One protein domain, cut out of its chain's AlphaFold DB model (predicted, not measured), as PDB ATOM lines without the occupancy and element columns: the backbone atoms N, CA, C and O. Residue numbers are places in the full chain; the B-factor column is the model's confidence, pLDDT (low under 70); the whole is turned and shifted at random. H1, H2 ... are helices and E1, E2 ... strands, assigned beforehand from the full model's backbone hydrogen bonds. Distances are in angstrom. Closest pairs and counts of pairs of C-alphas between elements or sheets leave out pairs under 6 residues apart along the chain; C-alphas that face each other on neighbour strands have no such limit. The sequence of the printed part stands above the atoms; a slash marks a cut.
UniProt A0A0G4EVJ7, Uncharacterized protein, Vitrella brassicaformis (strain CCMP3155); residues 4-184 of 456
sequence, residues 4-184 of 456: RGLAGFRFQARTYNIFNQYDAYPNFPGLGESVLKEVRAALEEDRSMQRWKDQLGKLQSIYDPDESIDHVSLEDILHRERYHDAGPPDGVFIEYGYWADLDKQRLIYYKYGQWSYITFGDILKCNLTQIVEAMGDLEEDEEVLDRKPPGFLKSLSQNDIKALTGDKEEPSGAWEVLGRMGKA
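This is residues 4 to 184 of the 456 residues of an uncharacterized protein of Vitrella brassicaformis (strain CCMP3155) (UniProt A0A0G4EVJ7). A strongly twisted sheet of five strands makes the core, with the long helix H1 over one face along the strands and the short helix H7 on the other side. The shorter helices H3, H4 and H5 gather round H1, with H2 packed on H3; a small separate pair of strands, E3 and E4, lies beyond the E2 edge of the sheet, and H6 and H8 lie farthest from the middle. The printed part has 181 residues, with eight named helices and seven named strands in the order E1 E2 H1 H2 E3 H3 E4 E5 E6 E7 H4 H5 H6 H7 H8. The mixed sheet has the order E2, E1, E5, E6, E7, with E1 and E5 parallel and the other neighbours antiparallel; the class is mixed, helices and strands. The whole is compact, with a radius of gyration of the C-alphas of 15.9 A and spans of 44 by 37 by 33 A.

Find C-alpha 4 at (-23.282, 29.880, -47.450); from there E1 runs over residues 4 to 11, 23.1 A long, and E2, residues 14 to 21, comes back over 21.4 A. Look next at C-alpha 31, at (-25.993, 21.317, -43.423), where H1 begins; it runs to residue 45, 21.5 A away. Then come H2, residues 50 to 56, E3, residues 60 to 62, H3, residues 74 to 80, and E4, residues 82 to 84. E5, residues 94 to 101, is 22.3 A long; E6, residues 106 to 111, and E7, residues 114 to 119, follow with 16.1 A and 16.8 A. H4 is residues 120 to 123, H5 residues 128 to 136, H6 residues 142 to 145 and H7 residues 158 to 165. H8, residues 176 to 184, ends at C-alpha 184, at (-36.885, 46.285, -46.301).

Start in the sheet at the parallel strands E1 and E5, where N 6 and O 96 are 2.9 A apart, within hydrogen-bond range. On the other side of E1, E2 makes a hairpin with it, with N 9 and O 16 at 2.9 A. E5, E6 and E7 form a meander, each strand the antiparallel neighbour of the one before; look at N 99 and O 108, 2.8 A, and N 107 and O 118, 2.8 A. H1 is on the sheet at a height of 9.8 A, over E5, and runs along the strands at 2 degrees to E5 on the local plane. H7, at a height of 5.6 A, lies over none of the strands; with H1 on one face and H7 on the other, the sheet has helices on both faces, three layers. H1 touches H5 by residues 32 to 37 alone, closest at the C-alphas of Glu 33 and Val 132, 6.2 A. H2 touches H3 at a steep tilt of 65 degrees, the same way, closest at the C-alphas of Gln 55 and Leu 78, 6.0 A. E3, H3 and E4 form a strand-helix-strand unit, two parallel neighbour strands with a helix between, and N 62 and O 83 are 2.8 A apart. The closest C-alphas of E2 and E4 are those of Ile 18 and Tyr 83, 5.6 A. H4 and H8 only graze the sheet, and H6 is not on it. In H1, H2, H3, H5, H7 and H8 every O i to N i+4 pair is within hydrogen-bond range; H4 and H6 are too short for such a pair.

The C-alphas farthest apart, those of Lys 58 and Glu 143, are 45.9 A from each other. The printed part has no cut, and the links E3 to H3 and H6 to H7 are long. Mean pLDDT of the printed part is 70.6; look for values under 70 at, among others, residues 135 to 150 and 165 to 184, with a mean of 34 in H8.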
ATOM      1  N   ARG A   4     -24.470  30.409 -48.104       64.62
ATOM      2  CA  ARG A   4     -23.282  29.880 -47.450       64.62
ATOM      3  C   ARG A   4     -23.658  29.383 -46.063       64.62
ATOM      4  O   ARG A   4     -24.226  30.134 -45.272       64.62
ATOM      5  N   GLY A   5     -23.391  28.110 -45.804       69.44
ATOM      6  CA  GLY A   5     -23.679  27.473 -44.528       69.44
ATOM      7  C   GLY A   5     -22.460  27.532 -43.617       69.44
ATOM      8  O   GLY A   5     -21.363  27.159 -44.029       69.44
ATOM      9  N   LEU A   6     -22.657  27.990 -42.381       72.62
ATOM     10  CA  LEU A   6     -21.627  28.040 -41.346       72.62
ATOM     11  C   LEU A   6     -21.948  27.039 -40.234       72.62
ATOM     12  O   LEU A   6     -23.049  27.049 -39.688       72.62
ATOM     13  N   ALA A   7     -20.990  26.198 -39.850       77.88
ATOM     14  CA  ALA A   7     -21.131  25.350 -38.664       77.88
ATOM     15  C   ALA A   7     -19.950  25.504 -37.706       77.88
ATOM     16  O   ALA A   7     -18.814  25.753 -38.122       77.88
ATOM     17  N   GLY A   8     -20.217  25.357 -36.407       81.94
ATOM     18  CA  GLY A   8     -19.189  25.523 -35.392       81.94
ATOM     19  C   GLY A   8     -19.572  25.100 -33.977       81.94
ATOM     20  O   GLY A   8     -20.654  24.577 -33.708       81.94
ATOM     21  N   PHE A   9     -18.664  25.384 -33.046       84.56
ATOM     22  CA  PHE A   9     -18.842  25.148 -31.614       84.56
ATOM     23  C   PHE A   9     -18.655  26.423 -30.811       84.56
ATOM     24  O   PHE A   9     -17.895  27.313 -31.189       84.56
ATOM     25  N   ARG A  10     -19.282  26.468 -29.636       84.94
ATOM     26  CA  ARG A  10     -18.906  27.391 -28.570       84.94
ATOM     27  C   ARG A  10     -18.525  26.605 -27.324       84.94
ATOM     28  O   ARG A  10     -19.320  25.809 -26.827       84.94
ATOM     29  N   PHE A  11     -17.320  26.848 -26.821       89.38
ATOM     30  CA  PHE A  11     -16.823  26.224 -25.600       89.38
ATOM     31  C   PHE A  11     -15.806  27.126 -24.899       89.38
ATOM     32  O   PHE A  11     -14.939  27.714 -25.547       89.38
ATOM     33  N   GLN A  12     -15.911  27.241 -23.574       87.75
ATOM     34  CA  GLN A  12     -15.091  28.121 -22.737       87.75
ATOM     35  C   GLN A  12     -15.081  29.574 -23.239       87.75
ATOM     36  O   GLN A  12     -14.032  30.217 -23.309       87.75
ATOM     37  N   ALA A  13     -16.258  30.085 -23.619       80.88
ATOM     38  CA  ALA A  13     -16.448  31.418 -24.202       80.88
ATOM     39  C   ALA A  13     -15.687  31.683 -25.519       80.88
ATOM     40  O   ALA A  13     -15.624  32.828 -25.967       80.88
ATOM     41  N   ARG A  14     -15.151  30.643 -26.167       79.12
ATOM     42  CA  ARG A  14     -14.552  30.715 -27.503       79.12
ATOM     43  C   ARG A  14     -15.522  30.162 -28.534       79.12
ATOM     44  O   ARG A  14     -16.195  29.169 -28.265       79.12
ATOM     45  N   THR A  15     -15.571  30.800 -29.698       78.31
ATOM     46  CA  THR A  15     -16.328  30.326 -30.861       78.31
ATOM     47  C   THR A  15     -15.346  29.726 -31.861       78.31
ATOM     48  O   THR A  15     -14.380  30.381 -32.243       78.31
ATOM     49  N   TYR A  16     -15.597  28.487 -32.266       77.12
ATOM     50  CA  TYR A  16     -14.832  27.743 -33.257       77.12
ATOM     51  C   TYR A  16     -15.709  27.624 -34.500       77.12
ATOM     52  O   TYR A  16     -16.659  26.845 -34.498       77.12
ATOM     53  N   ASN A  17     -15.437  28.424 -35.529       74.38
ATOM     54  CA  ASN A  17     -16.080  28.267 -36.832       74.38
ATOM     55  C   ASN A  17     -15.283  27.230 -37.604       74.38
ATOM     56  O   ASN A  17     -14.071  27.370 -37.706       74.38
ATOM     57  N   ILE A  18     -15.945  26.181 -38.062       67.56
ATOM     58  CA  ILE A  18     -15.269  24.965 -38.513       67.56
ATOM     59  C   ILE A  18     -15.552  24.680 -39.976       67.56
ATOM     60  O   ILE A  18     -14.668  24.236 -40.702       67.56
ATOM     61  N   PHE A  19     -16.790  24.924 -40.391       65.00
ATOM     62  CA  PHE A  19     -17.259  24.554 -41.707       65.00
ATOM     63  C   PHE A  19     -17.836  25.766 -42.410       65.00
ATOM     64  O   PHE A  19     -18.613  26.525 -41.823       65.00
ATOM     65  N   ASN A  20     -17.443  25.926 -43.665       57.41
ATOM     66  CA  ASN A  20     -17.931  26.968 -44.537       57.41
ATOM     67  C   ASN A  20     -18.109  26.376 -45.932       57.41
ATOM     68  O   ASN A  20     -17.152  26.307 -46.697       57.41
ATOM     69  N   GLN A  21     -19.319  25.920 -46.236       57.00
ATOM     70  CA  GLN A  21     -19.634  25.360 -47.545       57.00
ATOM     71  C   GLN A  21     -20.562  26.300 -48.300       57.00
ATOM     72  O   GLN A  21     -21.460  26.931 -47.726       57.00
ATOM     73  N   TYR A  22     -20.383  26.336 -49.620       48.59
ATOM     74  CA  TYR A  22     -21.419  26.776 -50.550       48.59
ATOM     75  C   TYR A  22     -22.522  25.733 -50.591       48.59
ATOM     76  O   TYR A  22     -22.677  24.990 -51.557       48.59
ATOM     77  N   ASP A  23     -23.242  25.632 -49.488       49.16
ATOM     78  CA  ASP A  23     -24.344  24.713 -49.397       49.16
ATOM     79  C   ASP A  23     -25.521  25.308 -50.184       49.16
ATOM     80  O   ASP A  23     -25.881  26.496 -50.085       49.16
ATOM     81  N   ALA A  24     -26.039  24.472 -51.082       41.62
ATOM     82  CA  ALA A  24     -27.237  24.753 -51.830       41.62
ATOM     83  C   ALA A  24     -28.382  24.659 -50.829       41.62
ATOM     84  O   ALA A  24     -28.901  23.585 -50.546       41.62
ATOM     85  N   TYR A  25     -28.739  25.819 -50.291       44.50
ATOM     86  CA  TYR A  25     -29.948  26.050 -49.517       44.50
ATOM     87  C   TYR A  25     -31.103  25.132 -49.938       44.50
ATOM     88  O   TYR A  25     -31.392  25.010 -51.133       44.50
ATOM     89  N   PRO A  26     -31.854  24.661 -48.947       45.88
ATOM     90  CA  PRO A  26     -31.631  23.441 -48.199       45.88
ATOM     91  C   PRO A  26     -32.268  22.268 -48.962       45.88
ATOM     92  O   PRO A  26     -33.394  21.870 -48.687       45.88
ATOM     93  N   ASN A  27     -31.592  21.730 -49.972       45.00
ATOM     94  CA  ASN A  27     -32.087  20.501 -50.591       45.00
ATOM     95  C   ASN A  27     -31.507  19.325 -49.807       45.00
ATOM     96  O   ASN A  27     -30.306  19.078 -49.839       45.00
ATOM     97  N   PHE A  28     -32.383  18.668 -49.053       48.03
ATOM     98  CA  PHE A  28     -32.111  17.545 -48.164       48.03
ATOM     99  C   PHE A  28     -31.099  16.530 -48.744       48.03
ATOM    100  O   PHE A  28     -31.251  16.125 -49.902       48.03
ATOM    101  N   PRO A  29     -30.117  16.052 -47.954       54.56
ATOM    102  CA  PRO A  29     -29.820  16.434 -46.569       54.56
ATOM    103  C   PRO A  29     -28.905  17.677 -46.505       54.56
ATOM    104  O   PRO A  29     -27.729  17.607 -46.855       54.56
ATOM    105  N   GLY A  30     -29.438  18.822 -46.057       67.88
ATOM    106  CA  GLY A  30     -28.683  20.079 -45.923       67.88
ATOM    107  C   GLY A  30     -27.830  20.152 -44.646       67.88
ATOM    108  O   GLY A  30     -28.012  19.361 -43.716       67.88
ATOM    109  N   LEU A  31     -26.932  21.145 -44.550       71.12
ATOM    110  CA  LEU A  31     -25.993  21.317 -43.423       71.12
ATOM    111  C   LEU A  31     -26.660  21.255 -42.037       71.12
ATOM    112  O   LEU A  31     -26.107  20.674 -41.104       71.12
ATOM    113  N   GLY A  32     -27.854  21.833 -41.887       72.81
ATOM    114  CA  GLY A  32     -28.573  21.847 -40.612       72.81
ATOM    115  C   GLY A  32     -28.980  20.469 -40.110       72.81
ATOM    116  O   GLY A  32     -28.867  20.188 -38.916       72.81
ATOM    117  N   GLU A  33     -29.426  19.599 -41.016       77.62
ATOM    118  CA  GLU A  33     -29.780  18.229 -40.668       77.62
ATOM    119  C   GLU A  33     -28.532  17.434 -40.265       77.62
ATOM    120  O   GLU A  33     -28.557  16.739 -39.249       77.62
ATOM    121  N   SER A  34     -27.429  17.581 -41.006       78.12
ATOM    122  CA  SER A  34     -26.156  16.913 -40.705       78.12
ATOM    123  C   SER A  34     -25.626  17.300 -39.324       78.12
ATOM    124  O   SER A  34     -25.384  16.427 -38.492       78.12
ATOM    125  N   VAL A  35     -25.561  18.603 -39.019       80.00
ATOM    126  CA  VAL A  35     -25.124  19.087 -37.698       80.00
ATOM    127  C   VAL A  35     -26.036  18.563 -36.590       80.00
ATOM    128  O   VAL A  35     -25.560  18.120 -35.544       80.00
ATOM    129  N   LEU A  36     -27.356  18.585 -36.800       84.31
ATOM    130  CA  LEU A  36     -28.307  18.101 -35.804       84.31
ATOM    131  C   LEU A  36     -28.165  16.590 -35.560       84.31
ATOM    132  O   LEU A  36     -28.221  16.161 -34.405       84.31
ATOM    133  N   LYS A  37     -27.970  15.791 -36.617       85.50
ATOM    134  CA  LYS A  37     -27.730  14.342 -36.524       85.50
ATOM    135  C   LYS A  37     -26.455  14.040 -35.744       85.50
ATOM    136  O   LYS A  37     -26.507  13.230 -34.824       85.50
ATOM    137  N   GLU A  38     -25.354  14.722 -36.051       87.38
ATOM    138  CA  GLU A  38     -24.079  14.532 -35.351       87.38
ATOM    139  C   GLU A  38     -24.176  14.917 -33.868       87.38
ATOM    140  O   GLU A  38     -23.775  14.148 -32.996       87.38
ATOM    141  N   VAL A  39     -24.791  16.065 -33.554       88.62
ATOM    142  CA  VAL A  39     -25.012  16.489 -32.160       88.62
ATOM    143  C   VAL A  39     -25.901  15.495 -31.417       88.62
ATOM    144  O   VAL A  39     -25.630  15.171 -30.262       88.62
ATOM    145  N   ARG A  40     -26.963  14.996 -32.056       90.44
ATOM    146  CA  ARG A  40     -27.849  14.005 -31.439       90.44
ATOM    147  C   ARG A  40     -27.120  12.691 -31.172       90.44
ATOM    148  O   ARG A  40     -27.231  12.186 -30.060       90.44
ATOM    149  N   ALA A  41     -26.373  12.171 -32.145       90.50
ATOM    150  CA  ALA A  41     -25.589  10.948 -31.983       90.50
ATOM    151  C   ALA A  41     -24.590  11.082 -30.822       90.50
ATOM    152  O   ALA A  41     -24.560  10.244 -29.922       90.50
ATOM    153  N   ALA A  42     -23.865  12.202 -30.763       89.69
ATOM    154  CA  ALA A  42     -22.943  12.484 -29.668       89.69
ATOM    155  C   ALA A  42     -23.644  12.554 -28.299       89.69
ATOM    156  O   ALA A  42     -23.117  12.043 -27.315       89.69
ATOM    157  N   LEU A  43     -24.850  13.129 -28.227       91.44
ATOM    158  CA  LEU A  43     -25.642  13.187 -26.993       91.44
ATOM    159  C   LEU A  43     -26.197  11.827 -26.550       91.44
ATOM    160  O   LEU A  43     -26.418  11.619 -25.351       91.44
ATOM    161  N   GLU A  44     -26.472  10.928 -27.496       91.88
ATOM    162  CA  GLU A  44     -26.910   9.559 -27.216       91.88
ATOM    163  C   GLU A  44     -25.764   8.719 -26.627       91.88
ATOM    164  O   GLU A  44     -25.998   7.948 -25.694       91.88
ATOM    165  N   GLU A  45     -24.529   8.932 -27.091       91.56
ATOM    166  CA  GLU A  45     -23.318   8.293 -26.555       91.56
ATOM    167  C   GLU A  45     -22.849   8.910 -25.228       91.56
ATOM    168  O   GLU A  45     -22.564   8.203 -24.259       91.56
ATOM    169  N   ASP A  46     -22.773  10.240 -25.171       93.19
ATOM    170  CA  ASP A  46     -22.291  11.018 -24.035       93.19
ATOM    171  C   ASP A  46     -23.163  12.262 -23.829       93.19
ATOM    172  O   ASP A  46     -22.927  13.345 -24.369       93.19
ATOM    173  N   ARG A  47     -24.142  12.136 -22.927       91.19
ATOM    174  CA  ARG A  47     -25.059  13.231 -22.571       91.19
ATOM    175  C   ARG A  47     -24.363  14.500 -22.083       91.19
ATOM    176  O   ARG A  47     -24.961  15.573 -22.124       91.19
ATOM    177  N   SER A  48     -23.150  14.388 -21.545       90.75
ATOM    178  CA  SER A  48     -22.398  15.535 -21.032       90.75
ATOM    179  C   SER A  48     -21.571  16.241 -22.109       90.75
ATOM    180  O   SER A  48     -21.090  17.360 -21.868       90.75
ATOM    181  N   MET A  49     -21.445  15.616 -23.287       92.12
ATOM    182  CA  MET A  49     -20.576  16.021 -24.392       92.12
ATOM    183  C   MET A  49     -19.118  16.198 -23.939       92.12
ATOM    184  O   MET A  49     -18.400  17.049 -24.464       92.12
ATOM    185  N   GLN A  50     -18.681  15.452 -22.919       91.94
ATOM    186  CA  GLN A  50     -17.346  15.563 -22.342       91.94
ATOM    187  C   GLN A  50     -16.275  15.186 -23.361       91.94
ATOM    188  O   GLN A  50     -15.284  15.904 -23.462       91.94
ATOM    189  N   ARG A  51     -16.507  14.148 -24.181       90.94
ATOM    190  CA  ARG A  51     -15.589  13.779 -25.276       90.94
ATOM    191  C   ARG A  51     -15.291  14.975 -26.185       90.94
ATOM    192  O   ARG A  51     -14.132  15.324 -26.391       90.94
ATOM    193  N   TRP A  52     -16.339  15.638 -26.671       90.06
ATOM    194  CA  TRP A  52     -16.208  16.789 -27.567       90.06
ATOM    195  C   TRP A  52     -15.591  18.001 -26.864       90.06
ATOM    196  O   TRP A  52     -14.769  18.692 -27.456       90.06
ATOM    197  N   LYS A  53     -15.919  18.245 -25.589       91.31
ATOM    198  CA  LYS A  53     -15.278  19.300 -24.783       91.31
ATOM    199  C   LYS A  53     -13.771  19.086 -24.656       91.31
ATOM    200  O   LYS A  53     -13.004  20.032 -24.831       91.31
ATOM    201  N   ASP A  54     -13.345  17.854 -24.389       90.38
ATOM    202  CA  ASP A  54     -11.930  17.506 -24.264       90.38
ATOM    203  C   ASP A  54     -11.192  17.662 -25.605       90.38
ATOM    204  O   ASP A  54     -10.061  18.148 -25.625       90.38
ATOM    205  N   GLN A  55     -11.835  17.300 -26.723       88.38
ATOM    206  CA  GLN A  55     -11.296  17.490 -28.078       88.38
ATOM    207  C   GLN A  55     -11.201  18.974 -28.455       88.38
ATOM    208  O   GLN A  55     -10.149  19.432 -28.898       88.38
ATOM    209  N   LEU A  56     -12.252  19.761 -28.200       87.06
ATOM    210  CA  LEU A  56     -12.245  21.208 -28.440       87.06
ATOM    211  C   LEU A  56     -11.172  21.932 -27.624       87.06
ATOM    212  O   LEU A  56     -10.586  22.897 -28.103       87.06
ATOM    213  N   GLY A  57     -10.873  21.456 -26.412       86.25
ATOM    214  CA  GLY A  57      -9.789  21.995 -25.589       86.25
ATOM    215  C   GLY A  57      -8.390  21.824 -26.198       86.25
ATOM    216  O   GLY A  57      -7.468  22.538 -25.804       86.25
ATOM    217  N   LYS A  58      -8.228  20.901 -27.152       86.62
ATOM    218  CA  LYS A  58      -6.964  20.616 -27.850       86.62
ATOM    219  C   LYS A  58      -6.934  21.141 -29.284       86.62
ATOM    220  O   LYS A  58      -5.870  21.137 -29.897       86.62
ATOM    221  N   LEU A  59      -8.083  21.576 -29.799       84.12
ATOM    222  CA  LEU A  59      -8.277  21.962 -31.190       84.12
ATOM    223  C   LEU A  59      -7.323  23.097 -31.583       84.12
ATOM    224  O   LEU A  59      -7.263  24.139 -30.923       84.12
ATOM    225  N   GLN A  60      -6.593  22.908 -32.677       78.94
ATOM    226  CA  GLN A  60      -5.681  23.906 -33.225       78.94
ATOM    227  C   GLN A  60      -6.263  24.502 -34.505       78.94
ATOM    228  O   GLN A  60      -6.724  23.777 -35.383       78.94
ATOM    229  N   SER A  61      -6.234  25.830 -34.618       73.88
ATOM    230  CA  SER A  61      -6.591  26.488 -35.874       73.88
ATOM    231  C   SER A  61      -5.478  26.265 -36.890       73.88
ATOM    232  O   SER A  61      -4.300  26.468 -36.583       73.88
ATOM    233  N   ILE A  62      -5.858  25.846 -38.089       68.38
ATOM    234  CA  ILE A  62      -4.981  25.744 -39.245       68.38
ATOM    235  C   ILE A  62      -5.457  26.742 -40.290       68.38
ATOM    236  O   ILE A  62      -6.648  27.001 -40.437       68.38
ATOM    237  N   TYR A  63      -4.491  27.318 -40.995       63.28
ATOM    238  CA  TYR A  63      -4.720  28.004 -42.251       63.28
ATOM    239  C   TYR A  63      -4.107  27.134 -43.346       63.28
ATOM    240  O   TYR A  63      -2.886  27.148 -43.512       63.28
ATOM    241  N   ASP A  64      -4.929  26.340 -44.031       62.94
ATOM    242  CA  ASP A  64      -4.511  25.625 -45.238       62.94
ATOM    243  C   ASP A  64      -5.381  26.096 -46.411       62.94
ATOM    244  O   ASP A  64      -6.544  25.707 -46.506       62.94
ATOM    245  N   PRO A  65      -4.869  26.992 -47.270       57.38
ATOM    246  CA  PRO A  65      -5.625  27.495 -48.410       57.38
ATOM    247  C   PRO A  65      -5.876  26.425 -49.484       57.38
ATOM    248  O   PRO A  65      -6.712  26.655 -50.357       57.38
ATOM    249  N   ASP A  66      -5.177  25.283 -49.422       56.88
ATOM    250  CA  ASP A  66      -5.250  24.216 -50.422       56.88
ATOM    251  C   ASP A  66      -6.136  23.033 -49.972       56.88
ATOM    252  O   ASP A  66      -6.507  22.190 -50.793       56.88
ATOM    253  N   GLU A  67      -6.522  22.960 -48.691       60.41
ATOM    254  CA  GLU A  67      -7.399  21.902 -48.179       60.41
ATOM    255  C   GLU A  67      -8.872  22.287 -48.409       60.41
ATOM    256  O   GLU A  67      -9.456  23.081 -47.675       60.41
ATOM    257  N   SER A  68      -9.506  21.722 -49.444       59.09
ATOM    258  CA  SER A  68     -10.955  21.857 -49.623       59.09
ATOM    259  C   SER A  68     -11.682  21.071 -48.526       59.09
ATOM    260  O   SER A  68     -11.647  19.838 -48.512       59.09
ATOM    261  N   ILE A  69     -12.359  21.767 -47.615       57.16
ATOM    262  CA  ILE A  69     -13.040  21.160 -46.454       57.16
ATOM    263  C   ILE A  69     -14.445  20.675 -46.816       57.16
ATOM    264  O   ILE A  69     -15.139  20.148 -45.957       57.16
ATOM    265  N   ASP A  70     -14.871  20.820 -48.073       55.00
ATOM    266  CA  ASP A  70     -16.272  20.736 -48.504       55.00
ATOM    267  C   ASP A  70     -17.008  19.423 -48.138       55.00
ATOM    268  O   ASP A  70     -18.224  19.349 -48.302       55.00
ATOM    269  N   HIS A  71     -16.322  18.403 -47.600       56.09
ATOM    270  CA  HIS A  71     -16.887  17.090 -47.274       56.09
ATOM    271  C   HIS A  71     -16.433  16.465 -45.936       56.09
ATOM    272  O   HIS A  71     -16.495  15.245 -45.797       56.09
ATOM    273  N   VAL A  72     -15.965  17.242 -44.953       61.72
ATOM    274  CA  VAL A  72     -15.499  16.684 -43.663       61.72
ATOM    275  C   VAL A  72     -16.585  16.813 -42.582       61.72
ATOM    276  O   VAL A  72     -17.090  17.911 -42.353       61.72
ATOM    277  N   SER A  73     -16.942  15.706 -41.915       70.00
ATOM    278  CA  SER A  73     -17.911  15.701 -40.798       70.00
ATOM    279  C   SER A  73     -17.393  16.489 -39.582       70.00
ATOM    280  O   SER A  73     -16.178  16.666 -39.438       70.00
ATOM    281  N   LEU A  74     -18.266  16.960 -38.672       72.62
ATOM    282  CA  LEU A  74     -17.777  17.639 -37.455       72.62
ATOM    283  C   LEU A  74     -16.950  16.677 -36.600       72.62
ATOM    284  O   LEU A  74     -15.936  17.085 -36.031       72.62
ATOM    285  N   GLU A  75     -17.346  15.406 -36.528       74.50
ATOM    286  CA  GLU A  75     -16.588  14.377 -35.815       74.50
ATOM    287  C   GLU A  75     -15.176  14.180 -36.385       74.50
ATOM    288  O   GLU A  75     -14.216  14.130 -35.615       74.50
ATOM    289  N   ASP A  76     -15.012  14.154 -37.709       75.69
ATOM    290  CA  ASP A  76     -13.694  14.045 -38.342       75.69
ATOM    291  C   ASP A  76     -12.806  15.256 -38.024       75.69
ATOM    292  O   ASP A  76     -11.610  15.105 -37.766       75.69
ATOM    293  N   ILE A  77     -13.375  16.463 -38.002       72.50
ATOM    294  CA  ILE A  77     -12.640  17.690 -37.655       72.50
ATOM    295  C   ILE A  77     -12.195  17.633 -36.188       72.50
ATOM    296  O   ILE A  77     -11.031  17.901 -35.871       72.50
ATOM    297  N   LEU A  78     -13.087  17.209 -35.289       77.56
ATOM    298  CA  LEU A  78     -12.755  16.986 -33.881       77.56
ATOM    299  C   LEU A  78     -11.695  15.886 -33.708       77.56
ATOM    300  O   LEU A  78     -10.825  16.008 -32.845       77.56
ATOM    301  N   HIS A  79     -11.732  14.831 -34.527       81.12
ATOM    302  CA  HIS A  79     -10.754  13.743 -34.506       81.12
ATOM    303  C   HIS A  79      -9.368  14.191 -34.985       81.12
ATOM    304  O   HIS A  79      -8.359  13.807 -34.399       81.12
ATOM    305  N   ARG A  80      -9.309  15.041 -36.016       78.75
ATOM    306  CA  ARG A  80      -8.059  15.619 -36.536       78.75
ATOM    307  C   ARG A  80      -7.418  16.630 -35.581       78.75
ATOM    308  O   ARG A  80      -6.284  17.035 -35.827       78.75
ATOM    309  N   GLU A  81      -8.130  17.051 -34.531       82.25
ATOM    310  CA  GLU A  81      -7.738  18.111 -33.587       82.25
ATOM    311  C   GLU A  81      -7.384  19.440 -34.287       82.25
ATOM    312  O   GLU A  81      -6.606  20.250 -33.778       82.25
ATOM    313  N   ARG A  82      -7.934  19.668 -35.486       74.06
ATOM    314  CA  ARG A  82      -7.543  20.748 -36.397       74.06
ATOM    315  C   ARG A  82      -8.767  21.315 -37.097       74.06
ATOM    316  O   ARG A  82      -9.576  20.546 -37.601       74.06
ATOM    317  N   TYR A  83      -8.891  22.639 -37.148       69.50
ATOM    318  CA  TYR A  83     -10.013  23.312 -37.807       69.50
ATOM    319  C   TYR A  83      -9.582  24.552 -38.578       69.50
ATOM    320  O   TYR A  83      -8.596  25.200 -38.227       69.50
ATOM    321  N   HIS A  84     -10.369  24.912 -39.585       65.69
ATOM    322  CA  HIS A  84     -10.136  26.096 -40.401       65.69
ATOM    323  C   HIS A  84     -11.055  27.226 -39.965       65.69
ATOM    324  O   HIS A  84     -12.275  27.086 -39.995       65.69
ATOM    325  N   ASP A  85     -10.468  28.357 -39.577       66.88
ATOM    326  CA  ASP A  85     -11.240  29.563 -39.300       66.88
ATOM    327  C   ASP A  85     -11.496  30.302 -40.617       66.88
ATOM    328  O   ASP A  85     -10.595  30.908 -41.197       66.88
ATOM    329  N   ALA A  86     -12.743  30.261 -41.089       57.84
ATOM    330  CA  ALA A  86     -13.170  30.980 -42.287       57.84
ATOM    331  C   ALA A  86     -13.138  32.514 -42.128       57.84
ATOM    332  O   ALA A  86     -13.399  33.242 -43.090       57.84
ATOM    333  N   GLY A  87     -12.829  33.015 -40.928       58.16
ATOM    334  CA  GLY A  87     -12.876  34.430 -40.615       58.16
ATOM    335  C   GLY A  87     -14.314  34.951 -40.535       58.16
ATOM    336  O   GLY A  87     -15.286  34.193 -40.592       58.16
ATOM    337  N   PRO A  88     -14.485  36.267 -40.337       58.06
ATOM    338  CA  PRO A  88     -15.807  36.863 -40.276       58.06
ATOM    339  C   PRO A  88     -16.504  36.812 -41.647       58.06
ATOM    340  O   PRO A  88     -15.840  36.851 -42.684       58.06
ATOM    341  N   PRO A  89     -17.844  36.812 -41.666       58.94
ATOM    342  CA  PRO A  89     -18.626  37.016 -42.878       58.94
ATOM    343  C   PRO A  89     -18.198  38.257 -43.656       58.94
ATOM    344  O   PRO A  89     -17.965  39.313 -43.067       58.94
ATOM    345  N   ASP A  90     -18.136  38.140 -44.980       60.59
ATOM    346  CA  ASP A  90     -17.793  39.236 -45.893       60.59
ATOM    347  C   ASP A  90     -19.035  39.939 -46.476       60.59
ATOM    348  O   ASP A  90     -18.920  40.982 -47.119       60.59
ATOM    349  N   GLY A  91     -20.231  39.390 -46.227       62.19
ATOM    350  CA  GLY A  91     -21.511  39.915 -46.709       62.19
ATOM    351  C   GLY A  91     -21.811  39.611 -48.182       62.19
ATOM    352  O   GLY A  91     -22.790  40.131 -48.717       62.19
ATOM    353  N   VAL A  92     -21.001  38.782 -48.852       67.94
ATOM    354  CA  VAL A  92     -21.211  38.401 -50.262       67.94
ATOM    355  C   VAL A  92     -22.319  37.345 -50.406       67.94
ATOM    356  O   VAL A  92     -22.987  37.270 -51.443       67.94
ATOM    357  N   PHE A  93     -22.546  36.556 -49.354       63.50
ATOM    358  CA  PHE A  93     -23.478  35.430 -49.330       63.50
ATOM    359  C   PHE A  93     -24.595  35.636 -48.307       63.50
ATOM    360  O   PHE A  93     -24.414  36.301 -47.287       63.50
ATOM    361  N   ILE A  94     -25.757  35.031 -48.571       63.75
ATOM    362  CA  ILE A  94     -26.772  34.850 -47.531       63.75
ATOM    363  C   ILE A  94     -26.292  33.713 -46.645       63.75
ATOM    364  O   ILE A  94     -26.174  32.571 -47.094       63.75
ATOM    365  N   GLU A  95     -26.007  34.045 -45.397       68.31
ATOM    366  CA  GLU A  95     -25.481  33.095 -44.437       68.31
ATOM    367  C   GLU A  95     -26.555  32.585 -43.496       68.31
ATOM    368  O   GLU A  95     -27.380  33.335 -42.967       68.31
ATOM    369  N   TYR A  96     -26.480  31.290 -43.251       71.69
ATOM    370  CA  TYR A  96     -27.150  30.615 -42.161       71.69
ATOM    371  C   TYR A  96     -26.088  29.860 -41.385       71.69
ATOM    372  O   TYR A  96     -25.049  29.487 -41.937       71.69
ATOM    373  N   GLY A  97     -26.324  29.638 -40.099       76.19
ATOM    374  CA  GLY A  97     -25.362  28.850 -39.357       76.19
ATOM    375  C   GLY A  97     -25.891  28.159 -38.129       76.19
ATOM    376  O   GLY A  97     -26.928  28.538 -37.584       76.19
ATOM    377  N   TYR A  98     -25.142  27.140 -37.727       82.38
ATOM    378  CA  TYR A  98     -25.430  26.247 -36.619       82.38
ATOM    379  C   TYR A  98     -24.225  26.204 -35.679       82.38
ATOM    380  O   TYR A  98     -23.106  25.917 -36.097       82.38
ATOM    381  N   TRP A  99     -24.447  26.456 -34.391       85.69
ATOM    382  CA  TRP A  99     -23.402  26.385 -33.374       85.69
ATOM    383  C   TRP A  99     -23.835  25.505 -32.213       85.69
ATOM    384  O   TRP A  99     -24.811  25.803 -31.524       85.69
ATOM    385  N   ALA A 100     -23.075  24.448 -31.941       88.62
ATOM    386  CA  ALA A 100     -23.235  23.684 -30.712       88.62
ATOM    387  C   ALA A 100     -22.565  24.441 -29.550       88.62
ATOM    388  O   ALA A 100     -21.340  24.477 -29.420       88.62
ATOM    389  N   ASP A 101     -23.377  25.080 -28.708       90.56
ATOM    390  CA  ASP A 101     -22.958  25.805 -27.508       90.56
ATOM    391  C   ASP A 101     -22.870  24.833 -26.331       90.56
ATOM    392  O   ASP A 101     -23.853  24.551 -25.639       90.56
ATOM    393  N   LEU A 102     -21.665  24.294 -26.133       90.56
ATOM    394  CA  LEU A 102     -21.376  23.290 -25.111       90.56
ATOM    395  C   LEU A 102     -21.339  23.886 -23.700       90.56
ATOM    396  O   LEU A 102     -21.544  23.151 -22.731       90.56
ATOM    397  N   ASP A 103     -21.109  25.199 -23.580       88.25
ATOM    398  CA  ASP A 103     -21.151  25.916 -22.301       88.25
ATOM    399  C   ASP A 103     -22.584  25.953 -21.753       88.25
ATOM    400  O   ASP A 103     -22.803  25.812 -20.549       88.25
ATOM    401  N   LYS A 104     -23.571  26.115 -22.645       91.62
ATOM    402  CA  LYS A 104     -24.997  26.233 -22.291       91.62
ATOM    403  C   LYS A 104     -25.851  25.030 -22.689       91.62
ATOM    404  O   LYS A 104     -27.063  25.069 -22.493       91.62
ATOM    405  N   GLN A 105     -25.230  23.972 -23.212       93.50
ATOM    406  CA  GLN A 105     -25.874  22.721 -23.627       93.50
ATOM    407  C   GLN A 105     -27.054  22.941 -24.585       93.50
ATOM    408  O   GLN A 105     -28.185  22.501 -24.349       93.50
ATOM    409  N   ARG A 106     -26.799  23.675 -25.668       93.25
ATOM    410  CA  ARG A 106     -27.811  24.018 -26.668       93.25
ATOM    411  C   ARG A 106     -27.219  24.051 -28.068       93.25
ATOM    412  O   ARG A 106     -26.052  24.380 -28.240       93.25
ATOM    413  N   LEU A 107     -28.045  23.762 -29.063       89.94
ATOM    414  CA  LEU A 107     -27.750  24.054 -30.457       89.94
ATOM    415  C   LEU A 107     -28.366  25.411 -30.792       89.94
ATOM    416  O   LEU A 107     -29.570  25.609 -30.630       89.94
ATOM    417  N   ILE A 108     -27.526  26.349 -31.203       88.25
ATOM    418  CA  ILE A 108     -27.901  27.675 -31.681       88.25
ATOM    419  C   ILE A 108     -28.000  27.598 -33.192       88.25
ATOM    420  O   ILE A 108     -27.155  26.977 -33.831       88.25
ATOM    421  N   TYR A 109     -28.981  28.278 -33.762       85.81
ATOM    422  CA  TYR A 109     -29.030  28.496 -35.192       85.81
ATOM    423  C   TYR A 109     -29.415  29.942 -35.508       85.81
ATOM    424  O   TYR A 109     -30.126  30.609 -34.746       85.81
ATOM    425  N   TYR A 110     -28.906  30.429 -36.633       77.44
ATOM    426  CA  TYR A 110     -29.195  31.752 -37.169       77.44
ATOM    427  C   TYR A 110     -29.822  31.617 -38.550       77.44
ATOM    428  O   TYR A 110     -29.233  31.002 -39.442       77.44
ATOM    429  N   LYS A 111     -31.005  32.210 -38.723       72.00
ATOM    430  CA  LYS A 111     -31.731  32.222 -39.994       72.00
ATOM    431  C   LYS A 111     -32.469  33.544 -40.171       72.00
ATOM    432  O   LYS A 111     -33.139  34.002 -39.252       72.00
ATOM    433  N   TYR A 112     -32.332  34.169 -41.343       66.25
ATOM    434  CA  TYR A 112     -33.037  35.407 -41.721       66.25
ATOM    435  C   TYR A 112     -32.991  36.537 -40.672       66.25
ATOM    436  O   TYR A 112     -33.982  37.220 -40.426       66.25
ATOM    437  N   GLY A 113     -31.845  36.746 -40.018       66.38
ATOM    438  CA  GLY A 113     -31.721  37.791 -38.993       66.38
ATOM    439  C   GLY A 113     -32.236  37.397 -37.607       66.38
ATOM    440  O   GLY A 113     -32.145  38.203 -36.682       66.38
ATOM    441  N   GLN A 114     -32.748  36.178 -37.435       73.00
ATOM    442  CA  GLN A 114     -33.257  35.674 -36.166       73.00
ATOM    443  C   GLN A 114     -32.307  34.641 -35.561       73.00
ATOM    444  O   GLN A 114     -31.859  33.706 -36.226       73.00
ATOM    445  N   TRP A 115     -32.019  34.827 -34.274       81.94
ATOM    446  CA  TRP A 115     -31.215  33.920 -33.464       81.94
ATOM    447  C   TRP A 115     -32.122  33.083 -32.576       81.94
ATOM    448  O   TRP A 115     -32.845  33.619 -31.728       81.94
ATOM    449  N   SER A 116     -32.016  31.772 -32.721       87.25
ATOM    450  CA  SER A 116     -32.828  30.817 -31.983       87.25
ATOM    451  C   SER A 116     -31.983  29.643 -31.499       87.25
ATOM    452  O   SER A 116     -30.870  29.412 -31.968       87.25
ATOM    453  N   TYR A 117     -32.481  28.919 -30.503       91.81
ATOM    454  CA  TYR A 117     -31.814  27.742 -29.971       91.81
ATOM    455  C   TYR A 117     -32.793  26.649 -29.562       91.81
ATOM    456  O   TYR A 117     -33.949  26.904 -29.220       91.81
ATOM    457  N   ILE A 118     -32.264  25.430 -29.522       90.94
ATOM    458  CA  ILE A 118     -32.884  24.249 -28.927       90.94
ATOM    459  C   ILE A 118     -31.915  23.650 -27.903       90.94
ATOM    460  O   ILE A 118     -30.704  23.609 -28.124       90.94
ATOM    461  N   THR A 119     -32.411  23.236 -26.737       93.62
ATOM    462  CA  THR A 119     -31.540  22.635 -25.712       93.62
ATOM    463  C   THR A 119     -31.199  21.194 -26.073       93.62
ATOM    464  O   THR A 119     -32.002  20.506 -26.697       93.62
ATOM    465  N   PHE A 120     -30.049  20.688 -25.631       93.06
ATOM    466  CA  PHE A 120     -29.672  19.283 -25.841       93.06
ATOM    467  C   PHE A 120     -30.698  18.304 -25.259       93.06
ATOM    468  O   PHE A 120     -30.998  17.272 -25.857       93.06
ATOM    469  N   GLY A 121     -31.308  18.663 -24.125       90.94
ATOM    470  CA  GLY A 121     -32.394  17.885 -23.538       90.94
ATOM    471  C   GLY A 121     -33.655  17.839 -24.404       90.94
ATOM    472  O   GLY A 121     -34.371  16.842 -24.346       90.94
ATOM    473  N   ASP A 122     -33.928  18.882 -25.189       89.94
ATOM    474  CA  ASP A 122     -35.060  18.925 -26.120       89.94
ATOM    475  C   ASP A 122     -34.726  18.193 -27.434       89.94
ATOM    476  O   ASP A 122     -35.569  17.451 -27.934       89.94
ATOM    477  N   ILE A 123     -33.480  18.279 -27.929       88.94
ATOM    478  CA  ILE A 123     -33.005  17.523 -29.111       88.94
ATOM    479  C   ILE A 123     -33.247  16.016 -28.948       88.94
ATOM    480  O   ILE A 123     -33.738  15.361 -29.863       88.94
ATOM    481  N   LEU A 124     -32.948  15.470 -27.766       88.38
ATOM    482  CA  LEU A 124     -33.138  14.044 -27.471       88.38
ATOM    483  C   LEU A 124     -34.611  13.622 -27.341       88.38
ATOM    484  O   LEU A 124     -34.916  12.434 -27.421       88.38
ATOM    485  N   LYS A 125     -35.526  14.565 -27.093       88.25
ATOM    486  CA  LYS A 125     -36.958  14.286 -26.880       88.25
ATOM    487  C   LYS A 125     -37.794  14.474 -28.138       88.25
ATOM    488  O   LYS A 125     -38.878  13.904 -28.233       88.25
ATOM    489  N   CYS A 126     -37.320  15.295 -29.065       84.75
ATOM    490  CA  CYS A 126     -38.040  15.639 -30.278       84.75
ATOM    491  C   CYS A 126     -37.680  14.699 -31.436       84.75
ATOM    492  O   CYS A 126     -36.604  14.092 -31.494       84.75
ATOM    493  N   ASN A 127     -38.604  14.584 -32.389       83.94
ATOM    494  CA  ASN A 127     -38.309  13.967 -33.674       83.94
ATOM    495  C   ASN A 127     -37.365  14.901 -34.459       83.94
ATOM    496  O   ASN A 127     -37.622  16.103 -34.523       83.94
ATOM    497  N   LEU A 128     -36.284  14.359 -35.037       78.75
ATOM    498  CA  LEU A 128     -35.339  15.123 -35.863       78.75
ATOM    499  C   LEU A 128     -36.062  15.889 -36.971       78.75
ATOM    500  O   LEU A 128     -35.809  17.078 -37.127       78.75
ATOM    501  N   THR A 129     -37.006  15.246 -37.662       76.94
ATOM    502  CA  THR A 129     -37.780  15.861 -38.746       76.94
ATOM    503  C   THR A 129     -38.500  17.118 -38.266       76.94
ATOM    504  O   THR A 129     -38.377  18.158 -38.891       76.94
ATOM    505  N   GLN A 130     -39.129  17.082 -37.085       75.00
ATOM    506  CA  GLN A 130     -39.813  18.252 -36.516       75.00
ATOM    507  C   GLN A 130     -38.853  19.396 -36.183       75.00
ATOM    508  O   GLN A 130     -39.221  20.563 -36.285       75.00
ATOM    509  N   ILE A 131     -37.636  19.081 -35.734       75.19
ATOM    510  CA  ILE A 131     -36.628  20.105 -35.442       75.19
ATOM    511  C   ILE A 131     -36.123  20.710 -36.753       75.19
ATOM    512  O   ILE A 131     -36.006  21.925 -36.838       75.19
ATOM    513  N   VAL A 132     -35.857  19.890 -37.770       75.00
ATOM    514  CA  VAL A 132     -35.404  20.354 -39.090       75.00
ATOM    515  C   VAL A 132     -36.473  21.219 -39.753       75.00
ATOM    516  O   VAL A 132     -36.181  22.355 -40.116       75.00
ATOM    517  N   GLU A 133     -37.726  20.764 -39.774       74.12
ATOM    518  CA  GLU A 133     -38.878  21.539 -40.250       74.12
ATOM    519  C   GLU A 133     -39.005  22.882 -39.519       74.12
ATOM    520  O   GLU A 133     -39.241  23.907 -40.151       74.12
ATOM    521  N   ALA A 134     -38.797  22.902 -38.197       70.75
ATOM    522  CA  ALA A 134     -38.859  24.118 -37.384       70.75
ATOM    523  C   ALA A 134     -37.669  25.066 -37.591       70.75
ATOM    524  O   ALA A 134     -37.812  26.283 -37.470       70.75
ATOM    525  N   MET A 135     -36.485  24.521 -37.879       68.81
ATOM    526  CA  MET A 135     -35.306  25.292 -38.287       68.81
ATOM    527  C   MET A 135     -35.451  25.800 -39.734       68.81
ATOM    528  O   MET A 135     -34.853  26.813 -40.101       68.81
ATOM    529  N   GLY A 136     -36.349  25.183 -40.501       59.66
ATOM    530  CA  GLY A 136     -37.122  25.803 -41.562       59.66
ATOM    531  C   GLY A 136     -36.898  25.158 -42.919       59.66
ATOM    532  O   GLY A 136     -36.048  25.634 -43.668       59.66
ATOM    533  N   ASP A 137     -37.728  24.167 -43.232       54.88
ATOM    534  CA  ASP A 137     -37.563  23.353 -44.442       54.88
ATOM    535  C   ASP A 137     -38.832  23.085 -45.254       54.88
ATOM    536  O   ASP A 137     -38.785  22.304 -46.193       54.88
ATOM    537  N   LEU A 138     -39.965  23.724 -44.969       44.44
ATOM    538  CA  LEU A 138     -41.164  23.491 -45.777       44.44
ATOM    539  C   LEU A 138     -41.650  24.795 -46.378       44.44
ATOM    540  O   LEU A 138     -42.474  25.467 -45.779       44.44
ATOM    541  N   GLU A 139     -41.058  25.090 -47.536       47.38
ATOM    542  CA  GLU A 139     -41.536  25.976 -48.600       47.38
ATOM    543  C   GLU A 139     -41.842  27.433 -48.207       47.38
ATOM    544  O   GLU A 139     -42.153  27.791 -47.075       47.38
ATOM    545  N   GLU A 140     -41.692  28.333 -49.173       48.97
ATOM    546  CA  GLU A 140     -42.091  29.740 -49.068       48.97
ATOM    547  C   GLU A 140     -43.626  29.878 -49.054       48.97
ATOM    548  O   GLU A 140     -44.182  30.737 -49.731       48.97
ATOM    549  N   ASP A 141     -44.332  29.032 -48.307       48.34
ATOM    550  CA  ASP A 141     -45.736  29.258 -48.024       48.34
ATOM    551  C   ASP A 141     -45.797  30.374 -46.982       48.34
ATOM    552  O   ASP A 141     -45.364  30.211 -45.839       48.34
ATOM    553  N   GLU A 142     -46.342  31.529 -47.367       48.06
ATOM    554  CA  GLU A 142     -46.621  32.659 -46.467       48.06
ATOM    555  C   GLU A 142     -47.356  32.208 -45.185       48.06
ATOM    556  O   GLU A 142     -47.157  32.784 -44.115       48.06
ATOM    557  N   GLU A 143     -48.107  31.101 -45.245       47.34
ATOM    558  CA  GLU A 143     -48.756  30.467 -44.091       47.34
ATOM    559  C   GLU A 143     -47.787  29.931 -43.016       47.34
ATOM    560  O   GLU A 143     -48.179  29.781 -41.857       47.34
ATOM    561  N   VAL A 144     -46.532  29.616 -43.351       46.62
ATOM    562  CA  VAL A 144     -45.534  29.095 -42.399       46.62
ATOM    563  C   VAL A 144     -44.943  30.213 -41.540       46.62
ATOM    564  O   VAL A 144     -44.607  29.967 -40.380       46.62
ATOM    565  N   LEU A 145     -44.883  31.449 -42.048       46.28
ATOM    566  CA  LEU A 145     -44.403  32.610 -41.285       46.28
ATOM    567  C   LEU A 145     -45.334  32.972 -40.114       46.28
ATOM    568  O   LEU A 145     -44.858  33.462 -39.088       46.28
ATOM    569  N   ASP A 146     -46.627  32.653 -40.225       48.72
ATOM    570  CA  ASP A 146     -47.625  32.854 -39.166       48.72
ATOM    571  C   ASP A 146     -47.702  31.694 -38.159       48.72
ATOM    572  O   ASP A 146     -48.322  31.809 -37.089       48.72
ATOM    573  N   ARG A 147     -47.050  30.557 -38.440       56.34
ATOM    574  CA  ARG A 147     -46.986  29.451 -37.481       56.34
ATOM    575  C   ARG A 147     -46.083  29.859 -36.329       56.34
ATOM    576  O   ARG A 147     -44.885  30.080 -36.486       56.34
ATOM    577  N   LYS A 148     -46.660  29.912 -35.124       56.78
ATOM    578  CA  LYS A 148     -45.872  30.085 -33.899       56.78
ATOM    579  C   LYS A 148     -44.744  29.049 -33.889       56.78
ATOM    580  O   LYS A 148     -45.039  27.866 -34.082       56.78
ATOM    581  N   PRO A 149     -43.491  29.464 -33.628       61.09
ATOM    582  CA  PRO A 149     -42.388  28.526 -33.547       61.09
ATOM    583  C   PRO A 149     -42.730  27.452 -32.507       61.09
ATOM    584  O   PRO A 149     -43.357  27.765 -31.483       61.09
ATOM    585  N   PRO A 150     -42.357  26.187 -32.747       69.69
ATOM    586  CA  PRO A 150     -42.626  25.127 -31.792       69.69
ATOM    587  C   PRO A 150     -42.070  25.492 -30.417       69.69
ATOM    588  O   PRO A 150     -40.972  26.028 -30.314       69.69
ATOM    589  N   GLY A 151     -42.795  25.173 -29.342       75.31
ATOM    590  CA  GLY A 151     -42.435  25.626 -27.989       75.31
ATOM    591  C   GLY A 151     -41.070  25.142 -27.468       75.31
ATOM    592  O   GLY A 151     -40.583  25.655 -26.460       75.31
ATOM    593  N   PHE A 152     -40.445  24.164 -28.132       80.44
ATOM    594  CA  PHE A 152     -39.082  23.712 -27.831       80.44
ATOM    595  C   PHE A 152     -38.001  24.664 -28.363       80.44
ATOM    596  O   PHE A 152     -36.873  24.659 -27.868       80.44
ATOM    597  N   LEU A 153     -38.348  25.487 -29.346       82.88
ATOM    598  CA  LEU A 153     -37.463  26.419 -30.013       82.88
ATOM    599  C   LEU A 153     -37.605  27.800 -29.375       82.88
ATOM    600  O   LEU A 153     -38.702  28.335 -29.223       82.88
ATOM    601  N   LYS A 154     -36.482  28.358 -28.934       87.88
ATOM    602  CA  LYS A 154     -36.451  29.550 -28.083       87.88
ATOM    603  C   LYS A 154     -35.598  30.623 -28.739       87.88
ATOM    604  O   LYS A 154     -34.524  30.320 -29.248       87.88
ATOM    605  N   SER A 155     -36.028  31.879 -28.687       87.12
ATOM    606  CA  SER A 155     -35.192  33.001 -29.128       87.12
ATOM    607  C   SER A 155     -33.988  33.183 -28.202       87.12
ATOM    608  O   SER A 155     -34.104  33.037 -26.982       87.12
ATOM    609  N   LEU A 156     -32.828  33.535 -28.762       84.69
ATOM    610  CA  LEU A 156     -31.680  33.931 -27.945       84.69
ATOM    611  C   LEU A 156     -31.927  35.282 -27.268       84.69
ATOM    612  O   LEU A 156     -32.507  36.199 -27.847       84.69
ATOM    613  N   SER A 157     -31.412  35.428 -26.046       87.44
ATOM    614  CA  SER A 157     -31.364  36.731 -25.383       87.44
ATOM    615  C   SER A 157     -30.324  37.648 -26.039       87.44
ATOM    616  O   SER A 157     -29.322  37.176 -26.576       87.44
ATOM    617  N   GLN A 158     -30.496  38.971 -25.932       80.62
ATOM    618  CA  GLN A 158     -29.491  39.921 -26.431       80.62
ATOM    619  C   GLN A 158     -28.113  39.715 -25.792       80.62
ATOM    620  O   GLN A 158     -27.106  39.815 -26.482       80.62
ATOM    621  N   ASN A 159     -28.059  39.377 -24.501       83.69
ATOM    622  CA  ASN A 159     -26.797  39.093 -23.812       83.69
ATOM    623  C   ASN A 159     -26.102  37.853 -24.388       83.69
ATOM    624  O   ASN A 159     -24.879  37.828 -24.494       83.69
ATOM    625  N   ASP A 160     -26.867  36.834 -24.783       83.12
ATOM    626  CA  ASP A 160     -26.306  35.656 -25.439       83.12
ATOM    627  C   ASP A 160     -25.769  35.989 -26.826       83.12
ATOM    628  O   ASP A 160     -24.674  35.547 -27.164       83.12
ATOM    629  N   ILE A 161     -26.512  36.783 -27.601       79.75
ATOM    630  CA  ILE A 161     -26.081  37.249 -28.924       79.75
ATOM    631  C   ILE A 161     -24.788  38.053 -28.788       79.75
ATOM    632  O   ILE A 161     -23.809  37.733 -29.448       79.75
ATOM    633  N   LYS A 162     -24.739  39.016 -27.861       76.56
ATOM    634  CA  LYS A 162     -23.530  39.792 -27.559       76.56
ATOM    635  C   LYS A 162     -22.357  38.899 -27.160       76.56
ATOM    636  O   LYS A 162     -21.246  39.080 -27.650       76.56
ATOM    637  N   ALA A 163     -22.594  37.884 -26.332       75.94
ATOM    638  CA  ALA A 163     -21.555  36.937 -25.946       75.94
ATOM    639  C   ALA A 163     -21.060  36.080 -27.130       75.94
ATOM    640  O   ALA A 163     -19.904  35.653 -27.118       75.94
ATOM    641  N   LEU A 164     -21.909  35.806 -28.128       71.88
ATOM    642  CA  LEU A 164     -21.570  35.088 -29.367       71.88
ATOM    643  C   LEU A 164     -20.799  35.957 -30.354       71.88
ATOM    644  O   LEU A 164     -19.835  35.481 -30.946       71.88
ATOM    645  N   THR A 165     -21.191  37.221 -30.491       69.12
ATOM    646  CA  THR A 165     -20.596  38.171 -31.437       69.12
ATOM    647  C   THR A 165     -19.422  38.963 -30.850       69.12
ATOM    648  O   THR A 165     -18.741  39.680 -31.586       69.12
ATOM    649  N   GLY A 166     -19.155  38.821 -29.545       67.25
ATOM    650  CA  GLY A 166     -18.043  39.458 -28.836       67.25
ATOM    651  C   GLY A 166     -18.268  40.941 -28.537       67.25
ATOM    652  O   GLY A 166     -17.367  41.738 -28.776       67.25
ATOM    653  N   ASP A 167     -19.467  41.317 -28.071       57.78
ATOM    654  CA  ASP A 167     -19.863  42.703 -27.740       57.78
ATOM    655  C   ASP A 167     -19.689  43.719 -28.882       57.78
ATOM    656  O   ASP A 167     -19.771  44.932 -28.680       57.78
ATOM    657  N   LYS A 168     -19.527  43.244 -30.121       53.81
ATOM    658  CA  LYS A 168     -19.761  44.067 -31.305       53.81
ATOM    659  C   LYS A 168     -21.264  44.363 -31.325       53.81
ATOM    660  O   LYS A 168     -22.048  43.544 -31.798       53.81
ATOM    661  N   GLU A 169     -21.653  45.478 -30.692       40.53
ATOM    662  CA  GLU A 169     -23.049  45.909 -30.467       40.53
ATOM    663  C   GLU A 169     -23.873  45.979 -31.749       40.53
ATOM    664  O   GLU A 169     -25.093  45.842 -31.715       40.53
ATOM    665  N   GLU A 170     -23.193  46.086 -32.878       40.69
ATOM    666  CA  GLU A 170     -23.736  45.800 -34.183       40.69
ATOM    667  C   GLU A 170     -22.822  44.762 -34.821       40.69
ATOM    668  O   GLU A 170     -21.593  44.913 -34.785       40.69
ATOM    669  N   PRO A 171     -23.376  43.684 -35.387       42.38
ATOM    670  CA  PRO A 171     -22.573  42.736 -36.121       42.38
ATOM    671  C   PRO A 171     -21.970  43.452 -37.334       42.38
ATOM    672  O   PRO A 171     -22.630  43.652 -38.350       42.38
ATOM    673  N   SER A 172     -20.717  43.877 -37.170       35.06
ATOM    674  CA  SER A 172     -19.923  44.728 -38.056       35.06
ATOM    675  C   SER A 172     -20.234  44.508 -39.533       35.06
ATOM    676  O   SER A 172     -19.675  43.583 -40.107       35.06
ATOM    677  N   GLY A 173     -21.109  45.328 -40.129       37.53
ATOM    678  CA  GLY A 173     -21.409  45.403 -41.569       37.53
ATOM    679  C   GLY A 173     -21.993  44.148 -42.237       37.53
ATOM    680  O   GLY A 173     -22.914  44.258 -43.034       37.53
ATOM    681  N   ALA A 174     -21.507  42.955 -41.915       39.38
ATOM    682  CA  ALA A 174     -21.789  41.719 -42.617       39.38
ATOM    683  C   ALA A 174     -23.077  41.033 -42.148       39.38
ATOM    684  O   ALA A 174     -23.768  40.438 -42.967       39.38
ATOM    685  N   TRP A 175     -23.473  41.187 -40.877       44.47
ATOM    686  CA  TRP A 175     -24.772  40.664 -40.425       44.47
ATOM    687  C   TRP A 175     -25.873  41.733 -40.377       44.47
ATOM    688  O   TRP A 175     -27.058  41.405 -40.387       44.47
ATOM    689  N   GLU A 176     -25.503  43.018 -40.398       38.00
ATOM    690  CA  GLU A 176     -26.448  44.135 -40.507       38.00
ATOM    691  C   GLU A 176     -27.117  44.218 -41.888       38.00
ATOM    692  O   GLU A 176     -28.290  44.582 -41.988       38.00
ATOM    693  N   VAL A 177     -26.404  43.842 -42.957       37.16
ATOM    694  CA  VAL A 177     -26.951  43.825 -44.324       37.16
ATOM    695  C   VAL A 177     -28.108  42.827 -44.444       37.16
ATOM    696  O   VAL A 177     -29.125  43.150 -45.056       37.16
ATOM    697  N   LEU A 178     -28.031  41.679 -43.766       36.00
ATOM    698  CA  LEU A 178     -29.102  40.675 -43.757       36.00
ATOM    699  C   LEU A 178     -30.319  41.129 -42.928       36.00
ATOM    700  O   LEU A 178     -31.458  40.956 -43.360       36.00
ATOM    701  N   GLY A 179     -30.100  41.802 -41.791       34.88
ATOM    702  CA  GLY A 179     -31.184  42.383 -40.986       34.88
ATOM    703  C   GLY A 179     -31.887  43.578 -41.650       34.88
ATOM    704  O   GLY A 179     -33.105  43.735 -41.523       34.88
ATOM    705  N   ARG A 180     -31.147  44.415 -42.394       32.50
ATOM    706  CA  ARG A 180     -31.705  45.560 -43.138       32.50
ATOM    707  C   ARG A 180     -32.394  45.135 -44.442       32.50
ATOM    708  O   ARG A 180     -33.412  45.733 -44.779       32.50
ATOM    709  N   MET A 181     -31.922  44.091 -45.132       31.45
ATOM    710  CA  MET A 181     -32.623  43.527 -46.299       31.45
ATOM    711  C   MET A 181     -33.913  42.790 -45.905       31.45
ATOM    712  O   MET A 181     -34.922  42.972 -46.578       31.45
ATOM    713  N   GLY A 182     -33.932  42.063 -44.779       32.22
ATOM    714  CA  GLY A 182     -35.159  41.440 -44.259       32.22
ATOM    715  C   GLY A 182     -36.233  42.465 -43.874       32.22
ATOM    716  O   GLY A 182     -37.383  42.356 -44.293       32.22
ATOM    717  N   LYS A 183     -35.858  43.539 -43.164       33.34
ATOM    718  CA  LYS A 183     -36.797  44.628 -42.826       33.34
ATOM    719  C   LYS A 183     -37.285  45.421 -44.039       33.34
ATOM    720  O   LYS A 183     -38.414  45.891 -44.014       33.34
ATOM    721  N   ALA A 184     -36.475  45.575 -45.087       30.02
ATOM    722  CA  ALA A 184     -36.885  46.285 -46.301       30.02
ATOM    723  C   ALA A 184     -37.875  45.485 -47.168       30.02
ATOM    724  O   ALA A 184     -38.635  46.102 -47.907       30.02
TER     725      ALA A 184